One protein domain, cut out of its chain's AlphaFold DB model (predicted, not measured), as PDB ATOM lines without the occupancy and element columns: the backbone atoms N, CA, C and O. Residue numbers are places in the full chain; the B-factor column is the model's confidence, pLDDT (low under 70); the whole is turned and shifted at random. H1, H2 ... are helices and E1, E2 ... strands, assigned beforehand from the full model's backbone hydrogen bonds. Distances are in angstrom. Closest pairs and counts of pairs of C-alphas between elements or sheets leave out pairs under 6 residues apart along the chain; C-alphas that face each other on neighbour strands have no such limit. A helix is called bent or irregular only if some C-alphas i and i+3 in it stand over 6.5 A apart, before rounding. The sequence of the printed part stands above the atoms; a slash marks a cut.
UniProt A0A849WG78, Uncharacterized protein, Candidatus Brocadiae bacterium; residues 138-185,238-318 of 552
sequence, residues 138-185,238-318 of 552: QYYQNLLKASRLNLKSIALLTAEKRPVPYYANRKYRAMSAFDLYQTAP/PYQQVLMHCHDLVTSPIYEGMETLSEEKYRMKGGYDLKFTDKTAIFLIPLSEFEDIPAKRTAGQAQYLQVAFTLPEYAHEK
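What this domain is: This is residues 138 to 185 and 238 to 318 of the 552 residues of an uncharacterized protein of Candidatus Brocadiae bacterium (UniProt A0A849WG78). A strongly twisted sheet of six strands makes a wall, with the helix H3 laid slantwise over one face where E1 and E8 run, and the short helices H2 and H4 on that same face. The small hairpin E2 and E3 lies beyond the sheet at one end of the long axis, while H1 and H5 lie toward the other end. The printed part has 129 residues with five named helices and eight named strands, in the order H1 E1 E2 E3 H2 H3 E4 E5 E6 E7 H4 E8 H5. The sheet runs E1, E8, E7, E6, E5, E4, all antiparallel, and the class is mixed, helices and strands. The whole is compact, with a radius of gyration of the C-alphas of 15.1 A, and elongated, spanning 45 by 28 by 28 A.

Where its parts are: H1 takes residues 138 to 144, from C-alpha 138 at (29.677, -20.225, -50.950). E1, residues 148 to 158, is 25.2 A long and bends by 68 degrees at residue 152. E2 is residues 165 to 168, E3 171 to 174 and H2 177 to 180. H3, residues 238 to 250, is 20.1 A long and neither bent nor irregular, but only just: C-alphas 247 and 250 are 6.4 A apart. E4 is residues 259 to 262, E5 265 to 267, E6 273 to 276, E7 280 to 286, 19.2 A long, and H4 287 to 290. E8, residues 302 to 310, spans 24.1 A and ends at C-alpha 310 (42.870, -32.645, -51.817). H5 is residues 313 to 316.

How they stand to each other: E8 has E1 on one side, with N 155 and O 306 3.0 A apart, and E7 on the other, with N 283 and O 307 at 2.8 A, both within hydrogen-bond range. E4 E5 E6 E7 form a meander, each strand the antiparallel neighbour of the one before; N 275 and O 282 are 2.8 A apart. H3 and the sheet make two layers, a helix on one face of a sheet, at a height of 9.7 A; its closest C-alpha to E8 is Cys 246 to Val 307, 7.5 A. H1 only grazes the sheet, and H5 is not on it. Every O i to N i+4 pair is within hydrogen-bond range in H1, and 7 of 9 in H3; H2, H4 and H5 are too short for one.

The domain as a whole: The C-alphas of Gln 138 and Arg 170 are the two farthest apart, 48.0 A. Residues 186 to 237 are not printed, and C-alphas 185 and 238 are 7.4 A apart across the cut. The link H4 to E8 is long. The mean pLDDT of the printed part is 74.6; it is under 70 in 38 residues, among them 138 to 143 and 311 to 318.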
ATOM      1  N   GLN A 138      29.840 -19.634 -49.617       54.75
ATOM      2  CA  GLN A 138      29.677 -20.225 -50.950       54.75
ATOM      3  C   GLN A 138      31.026 -20.418 -51.670       54.75
ATOM      4  O   GLN A 138      31.184 -21.346 -52.461       54.75
ATOM      5  N   TYR A 139      32.041 -19.596 -51.357       57.78
ATOM      6  CA  TYR A 139      33.402 -19.774 -51.876       57.78
ATOM      7  C   TYR A 139      34.030 -21.084 -51.384       57.78
ATOM      8  O   TYR A 139      34.582 -21.838 -52.185       57.78
ATOM      9  N   TYR A 140      33.944 -21.360 -50.080       62.22
ATOM     10  CA  TYR A 140      34.533 -22.560 -49.486       62.22
ATOM     11  C   TYR A 140      33.744 -23.816 -49.852       62.22
ATOM     12  O   TYR A 140      34.358 -24.813 -50.218       62.22
ATOM     13  N   GLN A 141      32.410 -23.750 -49.875       64.81
ATOM     14  CA  GLN A 141      31.570 -24.842 -50.376       64.81
ATOM     15  C   GLN A 141      31.902 -25.181 -51.837       64.81
ATOM     16  O   GLN A 141      32.164 -26.338 -52.144       64.81
ATOM     17  N   ASN A 142      31.987 -24.195 -52.737       63.88
ATOM     18  CA  ASN A 142      32.324 -24.449 -54.146       63.88
ATOM     19  C   ASN A 142      33.775 -24.925 -54.342       63.88
ATOM     20  O   ASN A 142      34.062 -25.657 -55.286       63.88
ATOM     21  N   LEU A 143      34.698 -24.537 -53.457       65.88
ATOM     22  CA  LEU A 143      36.067 -25.057 -53.447       65.88
ATOM     23  C   LEU A 143      36.105 -26.531 -53.014       65.88
ATOM     24  O   LEU A 143      36.801 -27.337 -53.629       65.88
ATOM     25  N   LEU A 144      35.353 -26.879 -51.970       70.56
ATOM     26  CA  LEU A 144      35.349 -28.204 -51.353       70.56
ATOM     27  C   LEU A 144      34.504 -29.224 -52.127       70.56
ATOM     28  O   LEU A 144      34.943 -30.357 -52.266       70.56
ATOM     29  N   LYS A 145      33.387 -28.814 -52.742       71.44
ATOM     30  CA  LYS A 145      32.622 -29.627 -53.713       71.44
ATOM     31  C   LYS A 145      33.464 -30.072 -54.919       71.44
ATOM     32  O   LYS A 145      33.170 -31.092 -55.526       71.44
ATOM     33  N   ALA A 146      34.510 -29.316 -55.259       64.62
ATOM     34  CA  ALA A 146      35.486 -29.654 -56.297       64.62
ATOM     35  C   ALA A 146      36.781 -30.292 -55.743       64.62
ATOM     36  O   ALA A 146      37.739 -30.494 -56.487       64.62
ATOM     37  N   SER A 147      36.838 -30.580 -54.438       63.94
ATOM     38  CA  SER A 147      37.980 -31.207 -53.763       63.94
ATOM     39  C   SER A 147      37.714 -32.692 -53.505       63.94
ATOM     40  O   SER A 147      36.588 -33.090 -53.224       63.94
ATOM     41  N   ARG A 148      38.752 -33.533 -53.556       68.56
ATOM     42  CA  ARG A 148      38.632 -34.993 -53.383       68.56
ATOM     43  C   ARG A 148      38.993 -35.423 -51.959       68.56
ATOM     44  O   ARG A 148      40.053 -35.053 -51.456       68.56
ATOM     45  N   LEU A 149      38.149 -36.233 -51.318       70.88
ATOM     46  CA  LEU A 149      38.399 -36.795 -49.984       70.88
ATOM     47  C   LEU A 149      39.644 -37.705 -49.991       70.88
ATOM     48  O   LEU A 149      39.682 -38.730 -50.668       70.88
ATOM     49  N   ASN A 150      40.676 -37.353 -49.222       73.12
ATOM     50  CA  ASN A 150      41.937 -38.090 -49.185       73.12
ATOM     51  C   ASN A 150      41.915 -39.160 -48.083       73.12
ATOM     52  O   ASN A 150      42.347 -38.923 -46.952       73.12
ATOM     53  N   LEU A 151      41.458 -40.368 -48.423       64.31
ATOM     54  CA  LEU A 151      41.353 -41.498 -47.489       64.31
ATOM     55  C   LEU A 151      42.686 -41.870 -46.804       64.31
ATOM     56  O   LEU A 151      42.684 -42.316 -45.660       64.31
ATOM     57  N   LYS A 152      43.837 -41.627 -47.455       60.62
ATOM     58  CA  LYS A 152      45.179 -41.877 -46.887       60.62
ATOM     59  C   LYS A 152      45.552 -40.899 -45.759       60.62
ATOM     60  O   LYS A 152      46.529 -41.137 -45.053       60.62
ATOM     61  N   SER A 153      44.800 -39.809 -45.589       67.56
ATOM     62  CA  SER A 153      45.031 -38.773 -44.569       67.56
ATOM     63  C   SER A 153      44.203 -38.938 -43.287       67.56
ATOM     64  O   SER A 153      44.370 -38.151 -42.355       67.56
ATOM     65  N   ILE A 154      43.311 -39.935 -43.234       77.88
ATOM     66  CA  ILE A 154      42.375 -40.118 -42.119       77.88
ATOM     67  C   ILE A 154      43.116 -40.637 -40.879       77.88
ATOM     68  O   ILE A 154      43.660 -41.744 -40.885       77.88
ATOM     69  N   ALA A 155      43.103 -39.861 -39.793       86.06
ATOM     70  CA  ALA A 155      43.796 -40.190 -38.547       86.06
ATOM     71  C   ALA A 155      42.922 -39.941 -37.309       86.06
ATOM     72  O   ALA A 155      42.237 -38.927 -37.211       86.06
ATOM     73  N   LEU A 156      42.986 -40.846 -36.328       86.81
ATOM     74  CA  LEU A 156      42.372 -40.641 -35.014       86.81
ATOM     75  C   LEU A 156      43.359 -39.914 -34.095       86.81
ATOM     76  O   LEU A 156      44.491 -40.372 -33.909       86.81
ATOM     77  N   LEU A 157      42.928 -38.793 -33.512       89.81
ATOM     78  CA  LEU A 157      43.747 -37.939 -32.652       89.81
ATOM     79  C   LEU A 157      43.220 -37.864 -31.214       89.81
ATOM     80  O   LEU A 157      42.015 -37.932 -30.966       89.81
ATOM     81  N   THR A 158      44.138 -37.666 -30.271       89.50
ATOM     82  CA  THR A 158      43.855 -37.403 -28.855       89.50
ATOM     83  C   THR A 158      43.408 -35.959 -28.603       89.50
ATOM     84  O   THR A 158      43.465 -35.113 -29.496       89.50
ATOM     85  N   ALA A 159      43.031 -35.643 -27.357       86.56
ATOM     86  CA  ALA A 159      42.781 -34.266 -26.905       86.56
ATOM     87  C   ALA A 159      43.949 -33.302 -27.222       86.56
ATOM     88  O   ALA A 159      43.724 -32.149 -27.577       86.56
ATOM     89  N   GLU A 160      45.193 -33.793 -27.167       86.38
ATOM     90  CA  GLU A 160      46.415 -33.044 -27.510       86.38
ATOM     91  C   GLU A 160      46.642 -32.891 -29.029       86.38
ATOM     92  O   GLU A 160      47.696 -32.416 -29.453       86.38
ATOM     93  N   LYS A 161      45.688 -33.334 -29.862       83.69
ATOM     94  CA  LYS A 161      45.776 -33.390 -31.331       83.69
ATOM     95  C   LYS A 161      46.978 -34.207 -31.841       83.69
ATOM     96  O   LYS A 161      47.558 -33.906 -32.882       83.69
ATOM     97  N   ARG A 162      47.340 -35.270 -31.111       86.94
ATOM     98  CA  ARG A 162      48.393 -36.243 -31.470       86.94
ATOM     99  C   ARG A 162      47.774 -37.573 -31.917       86.94
ATOM    100  O   ARG A 162      46.737 -37.931 -31.365       86.94
ATOM    101  N   PRO A 163      48.381 -38.333 -32.849       87.06
ATOM    102  CA  PRO A 163      47.868 -39.642 -33.256       87.06
ATOM    103  C   PRO A 163      47.688 -40.592 -32.067       87.06
ATOM    104  O   PRO A 163      48.598 -40.755 -31.253       87.06
ATOM    105  N   VAL A 164      46.520 -41.228 -31.975       86.25
ATOM    106  CA  VAL A 164      46.201 -42.174 -30.895       86.25
ATOM    107  C   VAL A 164      47.092 -43.416 -31.028       86.25
ATOM    108  O   VAL A 164      47.093 -44.036 -32.095       86.25
ATOM    109  N   PRO A 165      47.846 -43.821 -29.992       83.19
ATOM    110  CA  PRO A 165      48.660 -45.029 -30.051       83.19
ATOM    111  C   PRO A 165      47.785 -46.286 -29.968       83.19
ATOM    112  O   PRO A 165      46.870 -46.382 -29.153       83.19
ATOM    113  N   TYR A 166      48.101 -47.288 -30.783       81.06
ATOM    114  CA  TYR A 166      47.427 -48.584 -30.799       81.06
ATOM    115  C   TYR A 166      48.444 -49.725 -30.839       81.06
ATOM    116  O   TYR A 166      49.436 -49.664 -31.566       81.06
ATOM    117  N   TYR A 167      48.204 -50.770 -30.046       78.38
ATOM    118  CA  TYR A 167      49.093 -51.925 -29.936       78.38
ATOM    119  C   TYR A 167      48.462 -53.146 -30.608       78.38
ATOM    120  O   TYR A 167      47.490 -53.712 -30.109       78.38
ATOM    121  N   ALA A 168      49.022 -53.554 -31.746       72.94
ATOM    122  CA  ALA A 168      48.536 -54.670 -32.553       72.94
ATOM    123  C   ALA A 168      49.713 -55.486 -33.097       72.94
ATOM    124  O   ALA A 168      50.774 -54.945 -33.397       72.94
ATOM    125  N   ASN A 169      49.546 -56.806 -33.219       73.25
ATOM    126  CA  ASN A 169      50.577 -57.724 -33.732       73.25
ATOM    127  C   ASN A 169      51.960 -57.529 -33.064       73.25
ATOM    128  O   ASN A 169      53.004 -57.588 -33.712       73.25
ATOM    129  N   ARG A 170      51.945 -57.277 -31.744       75.69
ATOM    130  CA  ARG A 170      53.098 -56.972 -30.873       75.69
ATOM    131  C   ARG A 170      53.878 -55.681 -31.198       75.69
ATOM    132  O   ARG A 170      54.946 -55.468 -30.624       75.69
ATOM    133  N   LYS A 171      53.358 -54.802 -32.061       77.75
ATOM    134  CA  LYS A 171      53.957 -53.502 -32.411       77.75
ATOM    135  C   LYS A 171      53.022 -52.344 -32.045       77.75
ATOM    136  O   LYS A 171      51.801 -52.489 -32.065       77.75
ATOM    137  N   TYR A 172      53.603 -51.184 -31.752       80.12
ATOM    138  CA  TYR A 172      52.860 -49.926 -31.677       80.12
ATOM    139  C   TYR A 172      52.702 -49.323 -33.078       80.12
ATOM    140  O   TYR A 172      53.661 -49.289 -33.850       80.12
ATOM    141  N   ARG A 173      51.501 -48.834 -33.389       81.12
ATOM    142  CA  ARG A 173      51.178 -48.021 -34.571       81.12
ATOM    143  C   ARG A 173      50.196 -46.907 -34.196       81.12
ATOM    144  O   ARG A 173      49.669 -46.912 -33.087       81.12
ATOM    145  N   ALA A 174      49.921 -45.979 -35.108       81.31
ATOM    146  CA  ALA A 174      48.766 -45.093 -34.962       81.31
ATOM    147  C   ALA A 174      47.457 -45.890 -35.125       81.31
ATOM    148  O   ALA A 174      47.383 -46.799 -35.956       81.31
ATOM    149  N   MET A 175      46.434 -45.554 -34.343       80.25
ATOM    150  CA  MET A 175      45.087 -46.099 -34.495       80.25
ATOM    151  C   MET A 175      44.456 -45.556 -35.779       80.25
ATOM    152  O   MET A 175      44.375 -44.344 -35.980       80.25
ATOM    153  N   SER A 176      43.991 -46.456 -36.639       76.69
ATOM    154  CA  SER A 176      43.248 -46.100 -37.848       76.69
ATOM    155  C   SER A 176      41.740 -46.096 -37.586       76.69
ATOM    156  O   SER A 176      41.256 -46.793 -36.692       76.69
ATOM    157  N   ALA A 177      40.966 -45.390 -38.412       73.12
ATOM    158  CA  ALA A 177      39.504 -45.488 -38.379       73.12
ATOM    159  C   ALA A 177      39.005 -46.937 -38.601       73.12
ATOM    160  O   ALA A 177      37.970 -47.323 -38.063       73.12
ATOM    161  N   PHE A 178      39.791 -47.776 -39.291       71.19
ATOM    162  CA  PHE A 178      39.551 -49.215 -39.433       71.19
ATOM    163  C   PHE A 178      39.743 -50.021 -38.139       71.19
ATOM    164  O   PHE A 178      39.176 -51.105 -38.015       71.19
ATOM    165  N   ASP A 179      40.534 -49.543 -37.174       74.81
ATOM    166  CA  ASP A 179      40.659 -50.180 -35.857       74.81
ATOM    167  C   ASP A 179      39.423 -49.880 -34.988       74.81
ATOM    168  O   ASP A 179      38.979 -50.746 -34.233       74.81
ATOM    169  N   LEU A 180      38.829 -48.690 -35.156       77.88
ATOM    170  CA  LEU A 180      37.661 -48.212 -34.411       77.88
ATOM    171  C   LEU A 180      36.320 -48.705 -34.987       77.88
ATOM    172  O   LEU A 180      35.491 -49.217 -34.238       77.88
ATOM    173  N   TYR A 181      36.113 -48.622 -36.303       75.75
ATOM    174  CA  TYR A 181      34.852 -48.969 -36.976       75.75
ATOM    175  C   TYR A 181      34.959 -50.260 -37.804       75.75
ATOM    176  O   TYR A 181      36.050 -50.738 -38.126       75.75
ATOM    177  N   GLN A 182      33.821 -50.884 -38.126       66.81
ATOM    178  CA  GLN A 182      33.774 -52.069 -38.998       66.81
ATOM    179  C   GLN A 182      33.696 -51.643 -40.471       66.81
ATOM    180  O   GLN A 182      32.837 -50.843 -40.826       66.81
ATOM    181  N   THR A 183      34.575 -52.195 -41.315       60.34
ATOM    182  CA  THR A 183      34.633 -51.944 -42.771       60.34
ATOM    183  C   THR A 183      33.533 -52.647 -43.553       60.34
ATOM    184  O   THR A 183      33.058 -52.119 -44.551       60.34
ATOM    185  N   ALA A 184      33.106 -53.819 -43.086       61.66
ATOM    186  CA  ALA A 184      31.984 -54.573 -43.624       61.66
ATOM    187  C   ALA A 184      30.961 -54.827 -42.504       61.66
ATOM    188  O   ALA A 184      31.373 -55.075 -41.365       61.66
ATOM    189  N   PRO A 185      29.645 -54.800 -42.789       60.12
ATOM    190  CA  PRO A 185      28.636 -55.180 -41.807       60.12
ATOM    191  C   PRO A 185      28.811 -56.651 -41.401       60.12
ATOM    192  O   PRO A 185      29.145 -57.505 -42.229       60.12
ATOM    193  N   PRO A 238      29.554 -49.305 -40.601       73.75
ATOM    194  CA  PRO A 238      29.852 -48.184 -39.705       73.75
ATOM    195  C   PRO A 238      31.009 -47.302 -40.203       73.75
ATOM    196  O   PRO A 238      30.958 -46.086 -40.072       73.75
ATOM    197  N   TYR A 239      32.031 -47.885 -40.841       73.81
ATOM    198  CA  TYR A 239      33.106 -47.098 -41.448       73.81
ATOM    199  C   TYR A 239      32.647 -46.318 -42.694       73.81
ATOM    200  O   TYR A 239      33.017 -45.157 -42.847       73.81
ATOM    201  N   GLN A 240      31.809 -46.906 -43.555       69.75
ATOM    202  CA  GLN A 240      31.232 -46.182 -44.697       69.75
ATOM    203  C   GLN A 240      30.308 -45.041 -44.248       69.75
ATOM    204  O   GLN A 240      30.312 -43.993 -44.876       69.75
ATOM    205  N   GLN A 241      29.576 -45.196 -43.141       75.00
ATOM    206  CA  GLN A 241      28.760 -44.120 -42.561       75.00
ATOM    207  C   GLN A 241      29.632 -42.937 -42.100       75.00
ATOM    208  O   GLN A 241      29.303 -41.791 -42.396       75.00
ATOM    209  N   VAL A 242      30.791 -43.204 -41.478       78.88
ATOM    210  CA  VAL A 242      31.791 -42.162 -41.169       78.88
ATOM    211  C   VAL A 242      32.320 -41.505 -42.447       78.88
ATOM    212  O   VAL A 242      32.428 -40.285 -42.486       78.88
ATOM    213  N   LEU A 243      32.628 -42.273 -43.501       74.50
ATOM    214  CA  LEU A 243      33.106 -41.703 -44.769       74.50
ATOM    215  C   LEU A 243      32.054 -40.842 -45.478       74.50
ATOM    216  O   LEU A 243      32.412 -39.774 -45.967       74.50
ATOM    217  N   MET A 244      30.786 -41.260 -45.489       75.31
ATOM    218  CA  MET A 244      29.670 -40.462 -46.013       75.31
ATOM    219  C   MET A 244      29.551 -39.146 -45.235       75.31
ATOM    220  O   MET A 244      29.668 -38.079 -45.823       75.31
ATOM    221  N   HIS A 245      29.499 -39.195 -43.899       82.69
ATOM    222  CA  HIS A 245      29.475 -37.980 -43.076       82.69
ATOM    223  C   HIS A 245      30.719 -37.090 -43.294       82.69
ATOM    224  O   HIS A 245      30.612 -35.862 -43.274       82.69
ATOM    225  N   CYS A 246      31.902 -37.669 -43.530       81.38
ATOM    226  CA  CYS A 246      33.103 -36.904 -43.876       81.38
ATOM    227  C   CYS A 246      32.995 -36.241 -45.255       81.38
ATOM    228  O   CYS A 246      33.437 -35.109 -45.403       81.38
ATOM    229  N   HIS A 247      32.426 -36.922 -46.251       74.62
ATOM    230  CA  HIS A 247      32.168 -36.381 -47.585       74.62
ATOM    231  C   HIS A 247      31.144 -35.234 -47.537       74.62
ATOM    232  O   HIS A 247      31.396 -34.150 -48.062       74.62
ATOM    233  N   ASP A 248      30.045 -35.422 -46.812       77.94
ATOM    234  CA  ASP A 248      28.911 -34.491 -46.766       77.94
ATOM    235  C   ASP A 248      29.230 -33.179 -46.016       77.94
ATOM    236  O   ASP A 248      28.457 -32.218 -46.042       77.94
ATOM    237  N   LEU A 249      30.434 -33.055 -45.440       78.56
ATOM    238  CA  LEU A 249      30.985 -31.776 -44.982       78.56
ATOM    239  C   LEU A 249      31.024 -30.712 -46.093       78.56
ATOM    240  O   LEU A 249      30.990 -29.525 -45.776       78.56
ATOM    241  N   VAL A 250      31.072 -31.083 -47.379       70.50
ATOM    242  CA  VAL A 250      31.092 -30.114 -48.499       70.50
ATOM    243  C   VAL A 250      29.739 -29.426 -48.747       70.50
ATOM    244  O   VAL A 250      29.691 -28.356 -49.361       70.50
ATOM    245  N   THR A 251      28.643 -30.015 -48.260       68.06
ATOM    246  CA  THR A 251      27.263 -29.491 -48.320       68.06
ATOM    247  C   THR A 251      26.712 -29.093 -46.947       68.06
ATOM    248  O   THR A 251      25.743 -28.338 -46.882       68.06
ATOM    249  N   SER A 252      27.339 -29.542 -45.859       70.31
ATOM    250  CA  SER A 252      26.929 -29.282 -44.475       70.31
ATOM    251  C   SER A 252      26.867 -27.783 -44.097       70.31
ATOM    252  O   SER A 252      27.730 -27.000 -44.514       70.31
ATOM    253  N   PRO A 253      25.907 -27.356 -43.247       70.81
ATOM    254  CA  PRO A 253      25.778 -25.974 -42.769       70.81
ATOM    255  C   PRO A 253      26.836 -25.551 -41.726       70.81
ATOM    256  O   PRO A 253      26.732 -24.467 -41.158       70.81
ATOM    257  N   ILE A 254      27.874 -26.356 -41.461       71.75
ATOM    258  CA  ILE A 254      28.932 -26.036 -40.477       71.75
ATOM    259  C   ILE A 254      29.657 -24.699 -40.723       71.75
ATOM    260  O   ILE A 254      30.170 -24.097 -39.779       71.75
ATOM    261  N   TYR A 255      29.667 -24.202 -41.964       71.94
ATOM    262  CA  TYR A 255      30.257 -22.908 -42.331       71.94
ATOM    263  C   TYR A 255      29.452 -21.698 -41.819       71.94
ATOM    264  O   TYR A 255      29.951 -20.572 -41.827       71.94
ATOM    265  N   GLU A 256      28.204 -21.877 -41.374       68.00
ATOM    266  CA  GLU A 256      27.428 -20.813 -40.729       68.00
ATOM    267  C   GLU A 256      28.130 -20.312 -39.459       68.00
ATOM    268  O   GLU A 256      28.350 -21.070 -38.515       68.00
ATOM    269  N   GLY A 257      28.456 -19.016 -39.419       65.81
ATOM    270  CA  GLY A 257      29.135 -18.409 -38.272       65.81
ATOM    271  C   GLY A 257      30.620 -18.768 -38.144       65.81
ATOM    272  O   GLY A 257      31.150 -18.712 -37.040       65.81
ATOM    273  N   MET A 258      31.294 -19.136 -39.242       75.31
ATOM    274  CA  MET A 258      32.721 -19.480 -39.239       75.31
ATOM    275  C   MET A 258      33.608 -18.365 -38.640       75.31
ATOM    276  O   MET A 258      33.699 -17.259 -39.179       75.31
ATOM    277  N   GLU A 259      34.330 -18.680 -37.564       80.75
ATOM    278  CA  GLU A 259      35.285 -17.787 -36.900       80.75
ATOM    279  C   GLU A 259      36.695 -17.960 -37.489       80.75
ATOM    280  O   GLU A 259      37.124 -19.071 -37.800       80.75
ATOM    281  N   THR A 260      37.472 -16.879 -37.609       81.00
ATOM    282  CA  THR A 260      38.885 -16.962 -38.031       81.00
ATOM    283  C   THR A 260      39.796 -17.055 -36.807       81.00
ATOM    284  O   THR A 260      39.820 -16.140 -35.991       81.00
ATOM    285  N   LEU A 261      40.566 -18.143 -36.690       72.31
ATOM    286  CA  LEU A 261      41.486 -18.386 -35.568       72.31
ATOM    287  C   LEU A 261      42.913 -17.898 -35.855       72.31
ATOM    288  O   LEU A 261      43.611 -17.434 -34.956       72.31
ATOM    289  N   SER A 262      43.376 -18.045 -37.098       68.94
ATOM    290  CA  SER A 262      44.644 -17.491 -37.589       68.94
ATOM    291  C   SER A 262      44.632 -17.433 -39.116       68.94
ATOM    292  O   SER A 262      43.693 -17.908 -39.751       68.94
ATOM    293  N   GLU A 263      45.728 -16.970 -39.721       65.94
ATOM    294  CA  GLU A 263      46.003 -17.258 -41.132       65.94
ATOM    295  C   GLU A 263      45.827 -18.763 -41.420       65.94
ATOM    296  O   GLU A 263      46.247 -19.610 -40.619       65.94
ATOM    297  N   GLU A 264      45.120 -19.065 -42.512       65.88
ATOM    298  CA  GLU A 264      44.716 -20.404 -42.970       65.88
ATOM    299  C   GLU A 264      44.004 -21.303 -41.929       65.88
ATOM    300  O   GLU A 264      43.888 -22.506 -42.170       65.88
ATOM    301  N   LYS A 265      43.492 -20.778 -40.798       78.88
ATOM    302  CA  LYS A 265      42.761 -21.573 -39.787       78.88
ATOM    303  C   LYS A 265      41.460 -20.927 -39.323       78.88
ATOM    304  O   LYS A 265      41.435 -19.773 -38.897       78.88
ATOM    305  N   TYR A 266      40.414 -21.740 -39.282       81.44
ATOM    306  CA  TYR A 266      39.044 -21.346 -38.989       81.44
ATOM    307  C   TYR A 266      38.403 -22.311 -37.989       81.44
ATOM    308  O   TYR A 266      38.777 -23.484 -37.926       81.44
ATOM    309  N   ARG A 267      37.420 -21.823 -37.235       87.88
ATOM    310  CA  ARG A 267      36.495 -22.636 -36.443       87.88
ATOM    311  C   ARG A 267      35.111 -22.565 -37.057       87.88
ATOM    312  O   ARG A 267      34.695 -21.519 -37.542       87.88
ATOM    313  N   MET A 268      34.413 -23.684 -37.028       87.12
ATOM    314  CA  MET A 268      33.087 -23.863 -37.600       87.12
ATOM    315  C   MET A 268      32.100 -24.305 -36.513       87.12
ATOM    316  O   MET A 268      32.485 -24.689 -35.400       87.12
ATOM    317  N   LYS A 269      30.809 -24.246 -36.844       81.06
ATOM    318  CA  LYS A 269      29.703 -24.712 -35.997       81.06
ATOM    319  C   LYS A 269      29.939 -26.174 -35.579       81.06
ATOM    320  O   LYS A 269      30.534 -26.941 -36.329       81.06
ATOM    321  N   GLY A 270      29.531 -26.551 -34.365       75.31
ATOM    322  CA  GLY A 270      29.810 -27.882 -33.793       75.31
ATOM    323  C   GLY A 270      31.227 -28.069 -33.219       75.31
ATOM    324  O   GLY A 270      31.535 -29.123 -32.684       75.31
ATOM    325  N   GLY A 271      32.105 -27.059 -33.285       81.81
ATOM    326  CA  GLY A 271      33.463 -27.152 -32.723       81.81
ATOM    327  C   GLY A 271      34.489 -27.816 -33.647       81.81
ATOM    328  O   GLY A 271      35.594 -28.137 -33.211       81.81
ATOM    329  N   TYR A 272      34.147 -27.981 -34.925       88.19
ATOM    330  CA  TYR A 272      35.076 -28.392 -35.970       88.19
ATOM    331  C   TYR A 272      36.128 -27.290 -36.189       88.19
ATOM    332  O   TYR A 272      35.778 -26.117 -36.343       88.19
ATOM    333  N   ASP A 273      37.409 -27.652 -36.287       90.00
ATOM    334  CA  ASP A 273      38.458 -26.737 -36.765       90.00
ATOM    335  C   ASP A 273      38.815 -27.086 -38.227       90.00
ATOM    336  O   ASP A 273      39.059 -28.250 -38.553       90.00
ATOM    337  N   LEU A 274      38.905 -26.079 -39.101       86.62
ATOM    338  CA  LEU A 274      39.355 -26.193 -40.496       86.62
ATOM    339  C   LEU A 274      40.707 -25.496 -40.665       86.62
ATOM    340  O   LEU A 274      40.856 -24.320 -40.336       86.62
ATOM    341  N   LYS A 275      41.694 -26.197 -41.226       83.62
ATOM    342  CA  LYS A 275      42.994 -25.643 -41.616       83.62
ATOM    343  C   LYS A 275      43.247 -25.855 -43.110       83.62
ATOM    344  O   LYS A 275      43.209 -26.987 -43.575       83.62
ATOM    345  N   PHE A 276      43.640 -24.812 -43.830       71.94
ATOM    346  CA  PHE A 276      44.173 -24.941 -45.188       71.94
ATOM    347  C   PHE A 276      45.686 -25.214 -45.201       71.94
ATOM    348  O   PHE A 276      46.415 -24.974 -44.233       71.94
ATOM    349  N   THR A 277      46.141 -25.773 -46.316       69.00
ATOM    350  CA  THR A 277      47.541 -25.943 -46.716       69.00
ATOM    351  C   THR A 277      47.636 -25.729 -48.230       69.00
ATOM    352  O   THR A 277      46.614 -25.603 -48.904       69.00
ATOM    353  N   ASP A 278      48.846 -25.750 -48.794       55.12
ATOM    354  CA  ASP A 278      49.081 -25.529 -50.232       55.12
ATOM    355  C   ASP A 278      48.316 -26.500 -51.154       55.12
ATOM    356  O   ASP A 278      48.015 -26.158 -52.298       55.12
ATOM    357  N   LYS A 279      47.999 -27.711 -50.666       62.72
ATOM    358  CA  LYS A 279      47.300 -28.748 -51.443       62.72
ATOM    359  C   LYS A 279      46.047 -29.332 -50.793       62.72
ATOM    360  O   LYS A 279      45.279 -29.987 -51.495       62.72
ATOM    361  N   THR A 280      45.815 -29.129 -49.494       71.88
ATOM    362  CA  THR A 280      44.673 -29.741 -48.796       71.88
ATOM    363  C   THR A 280      43.934 -28.803 -47.846       71.88
ATOM    364  O   THR A 280      44.547 -27.984 -47.160       71.88
ATOM    365  N   ALA A 281      42.617 -28.983 -47.753       81.56
ATOM    366  CA  ALA A 281      41.813 -28.543 -46.617       81.56
ATOM    367  C   ALA A 281      41.751 -29.676 -45.585       81.56
ATOM    368  O   ALA A 281      41.321 -30.780 -45.903       81.56
ATOM    369  N   ILE A 282      42.201 -29.416 -44.361       87.75
ATOM    370  CA  ILE A 282      42.262 -30.370 -43.253       87.75
ATOM    371  C   ILE A 282      41.173 -30.017 -42.242       87.75
ATOM    372  O   ILE A 282      41.222 -28.958 -41.617       87.75
ATOM    373  N   PHE A 283      40.234 -30.931 -42.049       90.69
ATOM    374  CA  PHE A 283      39.214 -30.880 -41.013       90.69
ATOM    375  C   PHE A 283      39.685 -31.631 -39.765       90.69
ATOM    376  O   PHE A 283      40.315 -32.689 -39.850       90.69
ATOM    377  N   LEU A 284      39.341 -31.086 -38.602       92.50
ATOM    378  CA  LEU A 284      39.354 -31.771 -37.315       92.50
ATOM    379  C   LEU A 284      37.910 -31.851 -36.822       92.50
ATOM    380  O   LEU A 284      37.334 -30.839 -36.429       92.50
ATOM    381  N   ILE A 285      37.349 -33.055 -36.874       92.38
ATOM    382  CA  ILE A 285      35.959 -33.367 -36.534       92.38
ATOM    383  C   ILE A 285      35.940 -33.930 -35.105       92.38
ATOM    384  O   ILE A 285      36.682 -34.884 -34.847       92.38
ATOM    385  N   PRO A 286      35.154 -33.387 -34.159       90.81
ATOM    386  CA  PRO A 286      34.958 -34.011 -32.849       90.81
ATOM    387  C   PRO A 286      34.351 -35.414 -32.990       90.81
ATOM    388  O   PRO A 286      33.428 -35.611 -33.771       90.81
ATOM    389  N   LEU A 287      34.827 -36.407 -32.230       89.12
ATOM    390  CA  LEU A 287      34.270 -37.769 -32.322       89.12
ATOM    391  C   LEU A 287      32.839 -37.900 -31.771       89.12
ATOM    392  O   LEU A 287      32.199 -38.917 -32.034       89.12
ATOM    393  N   SER A 288      32.329 -36.879 -31.075       87.00
ATOM    394  CA  SER A 288      30.922 -36.785 -30.664       87.00
ATOM    395  C   SER A 288      29.951 -36.783 -31.851       87.00
ATOM    396  O   SER A 288      28.851 -37.310 -31.748       87.00
ATOM    397  N   GLU A 289      30.387 -36.279 -33.011       87.38
ATOM    398  CA  GLU A 289      29.611 -36.264 -34.264       87.38
ATOM    399  C   GLU A 289      29.361 -37.681 -34.832       87.38
ATOM    400  O   GLU A 289      28.593 -37.857 -35.773       87.38
ATOM    401  N   PHE A 290      29.999 -38.713 -34.263       87.12
ATOM    402  CA  PHE A 290      29.863 -40.110 -34.681       87.12
ATOM    403  C   PHE A 290      29.349 -41.033 -33.558       87.12
ATOM    404  O   PHE A 290      29.528 -42.251 -33.653       87.12
ATOM    405  N   GLU A 291      28.736 -40.496 -32.494       84.00
ATOM    406  CA  GLU A 291      28.241 -41.295 -31.355       84.00
ATOM    407  C   GLU A 291      27.135 -42.294 -31.741       84.00
ATOM    408  O   GLU A 291      27.113 -43.409 -31.215       84.00
ATOM    409  N   ASP A 292      26.295 -41.961 -32.728       83.19
ATOM    410  CA  ASP A 292      25.271 -42.865 -33.276       83.19
ATOM    411  C   ASP A 292      25.855 -44.029 -34.114       83.19
ATOM    412  O   ASP A 292      25.146 -44.987 -34.438       83.19
ATOM    413  N   ILE A 293      27.145 -43.985 -34.477       81.75
ATOM    414  CA  ILE A 293      27.770 -44.959 -35.384       81.75
ATOM    415  C   ILE A 293      28.430 -46.113 -34.595       81.75
ATOM    416  O   ILE A 293      29.375 -45.886 -33.834       81.75
ATOM    417  N   PRO A 294      28.039 -47.392 -34.808       79.00
ATOM    418  CA  PRO A 294      28.541 -48.519 -34.012       79.00
ATOM    419  C   PRO A 294      30.064 -48.768 -34.085       79.00
ATOM    420  O   PRO A 294      30.586 -49.381 -35.025       79.00
ATOM    421  N   ALA A 295      30.777 -48.365 -33.030       80.38
ATOM    422  CA  ALA A 295      32.208 -48.605 -32.839       80.38
ATOM    423  C   ALA A 295      32.523 -49.993 -32.229       80.38
ATOM    424  O   ALA A 295      31.730 -50.593 -31.504       80.38
ATOM    425  N   LYS A 296      33.728 -50.515 -32.492       71.12
ATOM    426  CA  LYS A 296      34.197 -51.844 -32.041       71.12
ATOM    427  C   LYS A 296      34.471 -51.935 -30.535       71.12
ATOM    428  O   LYS A 296      34.396 -53.034 -29.986       71.12
ATOM    429  N   ARG A 297      34.845 -50.817 -29.902       63.69
ATOM    430  CA  ARG A 297      35.033 -50.581 -28.453       63.69
ATOM    431  C   ARG A 297      35.363 -49.102 -28.234       63.69
ATOM    432  O   ARG A 297      35.766 -48.418 -29.171       63.69
ATOM    433  N   THR A 298      35.240 -48.621 -27.000       57.28
ATOM    434  CA  THR A 298      35.595 -47.248 -26.614       57.28
ATOM    435  C   THR A 298      37.100 -46.995 -26.737       57.28
ATOM    436  O   THR A 298      37.886 -47.316 -25.844       57.28
ATOM    437  N   ALA A 299      37.517 -46.351 -27.826       55.19
ATOM    438  CA  ALA A 299      38.847 -45.762 -27.948       55.19
ATOM    439  C   ALA A 299      38.933 -44.467 -27.117       55.19
ATOM    440  O   ALA A 299      39.124 -43.393 -27.667       55.19
ATOM    441  N   GLY A 300      38.787 -44.553 -25.788       62.00
ATOM    442  CA  GLY A 300      38.612 -43.397 -24.887       62.00
ATOM    443  C   GLY A 300      39.777 -42.396 -24.798       62.00
ATOM    444  O   GLY A 300      39.703 -41.446 -24.028       62.00
ATOM    445  N   GLN A 301      40.857 -42.603 -25.558       72.94
ATOM    446  CA  GLN A 301      41.922 -41.615 -25.774       72.94
ATOM    447  C   GLN A 301      41.721 -40.794 -27.054       72.94
ATOM    448  O   GLN A 301      42.283 -39.707 -27.164       72.94
ATOM    449  N   ALA A 302      40.956 -41.306 -28.019       84.06
ATOM    450  CA  ALA A 302      40.577 -40.600 -29.230       84.06
ATOM    451  C   ALA A 302      39.508 -39.548 -28.902       84.06
ATOM    452  O   ALA A 302      38.622 -39.780 -28.078       84.06
ATOM    453  N   GLN A 303      39.621 -38.381 -29.529       88.38
ATOM    454  CA  GLN A 303      38.734 -37.229 -29.333       88.38
ATOM    455  C   GLN A 303      38.380 -36.542 -30.655       88.38
ATOM    456  O   GLN A 303      37.296 -35.978 -30.767       88.38
ATOM    457  N   TYR A 304      39.256 -36.625 -31.662       90.75
ATOM    458  CA  TYR A 304      39.018 -36.049 -32.985       90.75
ATOM    459  C   TYR A 304      39.328 -37.048 -34.101       90.75
ATOM    460  O   TYR A 304      40.287 -37.818 -34.008       90.75
ATOM    461  N   LEU A 305      38.562 -36.971 -35.186       90.06
ATOM    462  CA  LEU A 305      38.914 -37.522 -36.488       90.06
ATOM    463  C   LEU A 305      39.535 -36.400 -37.331       90.06
ATOM    464  O   LEU A 305      38.892 -35.388 -37.608       90.06
ATOM    465  N   GLN A 306      40.792 -36.567 -37.732       90.50
ATOM    466  CA  GLN A 306      41.422 -35.723 -38.740       90.50
ATOM    467  C   GLN A 306      41.129 -36.290 -40.126       90.50
ATOM    468  O   GLN A 306      41.310 -37.486 -40.355       90.50
ATOM    469  N   VAL A 307      40.727 -35.419 -41.050       86.81
ATOM    470  CA  VAL A 307      40.418 -35.749 -42.446       86.81
ATOM    471  C   VAL A 307      40.978 -34.646 -43.338       86.81
ATOM    472  O   VAL A 307      40.870 -33.474 -42.986       86.81
ATOM    473  N   ALA A 308      41.563 -34.975 -44.491       82.88
ATOM    474  CA  ALA A 308      41.948 -33.977 -45.486       82.88
ATOM    475  C   ALA A 308      41.229 -34.177 -46.826       82.88
ATOM    476  O   ALA A 308      41.014 -35.297 -47.282       82.88
ATOM    477  N   PHE A 309      40.924 -33.063 -47.481       78.50
ATOM    478  CA  PHE A 309      40.461 -32.978 -48.857       78.50
ATOM    479  C   PHE A 309      41.591 -32.430 -49.723       78.50
ATOM    480  O   PHE A 309      42.105 -31.348 -49.438       78.50
ATOM    481  N   THR A 310      41.971 -33.149 -50.775       74.75
ATOM    482  CA  THR A 310      42.870 -32.645 -51.817       74.75
ATOM    483  C   THR A 310      42.124 -31.607 -52.644       74.75
ATOM    484  O   THR A 310      41.109 -31.923 -53.266       74.75
ATOM    485  N   LEU A 311      42.612 -30.369 -52.623       66.56
ATOM    486  CA  LEU A 311      42.027 -29.260 -53.371       66.56
ATOM    487  C   LEU A 311      42.269 -29.449 -54.885       66.56
ATOM    488  O   LEU A 311      43.269 -30.067 -55.247       66.56
ATOM    489  N   PRO A 312      41.413 -28.919 -55.777       56.53
ATOM    490  CA  PRO A 312      41.636 -29.000 -57.223       56.53
ATOM    491  C   PRO A 312      42.838 -28.151 -57.671       56.53
ATOM    492  O   PRO A 312      43.264 -27.235 -56.971       56.53
ATOM    493  N   GLU A 313      43.373 -28.381 -58.870       49.03
ATOM    494  CA  GLU A 313      44.622 -27.736 -59.316       49.03
ATOM    495  C   GLU A 313      44.532 -26.203 -59.405       49.03
ATOM    496  O   GLU A 313      45.441 -25.495 -58.968       49.03
ATOM    497  N   TYR A 314      43.384 -25.665 -59.831       44.22
ATOM    498  CA  TYR A 314      43.118 -24.219 -59.808       44.22
ATOM    499  C   TYR A 314      43.053 -23.628 -58.385       44.22
ATOM    500  O   TYR A 314      42.978 -22.409 -58.228       44.22
ATOM    501  N   ALA A 315      43.039 -24.470 -57.343       45.75
ATOM    502  CA  ALA A 315      43.235 -24.095 -55.946       45.75
ATOM    503  C   ALA A 315      44.720 -24.116 -55.534       45.75
ATOM    504  O   ALA A 315      45.121 -23.300 -54.709       45.75
ATOM    505  N   HIS A 316      45.545 -24.982 -56.132       45.53
ATOM    506  CA  HIS A 316      47.002 -24.986 -55.936       45.53
ATOM    507  C   HIS A 316      47.661 -23.736 -56.546       45.53
ATOM    508  O   HIS A 316      48.557 -23.147 -55.947       45.53
ATOM    509  N   GLU A 317      47.170 -23.256 -57.695       40.19
ATOM    510  CA  GLU A 317      47.594 -21.962 -58.266       40.19
ATOM    511  C   GLU A 317      47.163 -20.748 -57.414       40.19
ATOM    512  O   GLU A 317      47.644 -19.626 -57.592       40.19
ATOM    513  N   LYS A 318      46.238 -20.956 -56.473       41.41
ATOM    514  CA  LYS A 318      45.364 -19.926 -55.899       41.41
ATOM    515  C   LYS A 318      45.918 -19.215 -54.673       41.41
ATOM    516  O   LYS A 318      45.147 -18.596 -53.941       41.41
TER     517      LYS A 318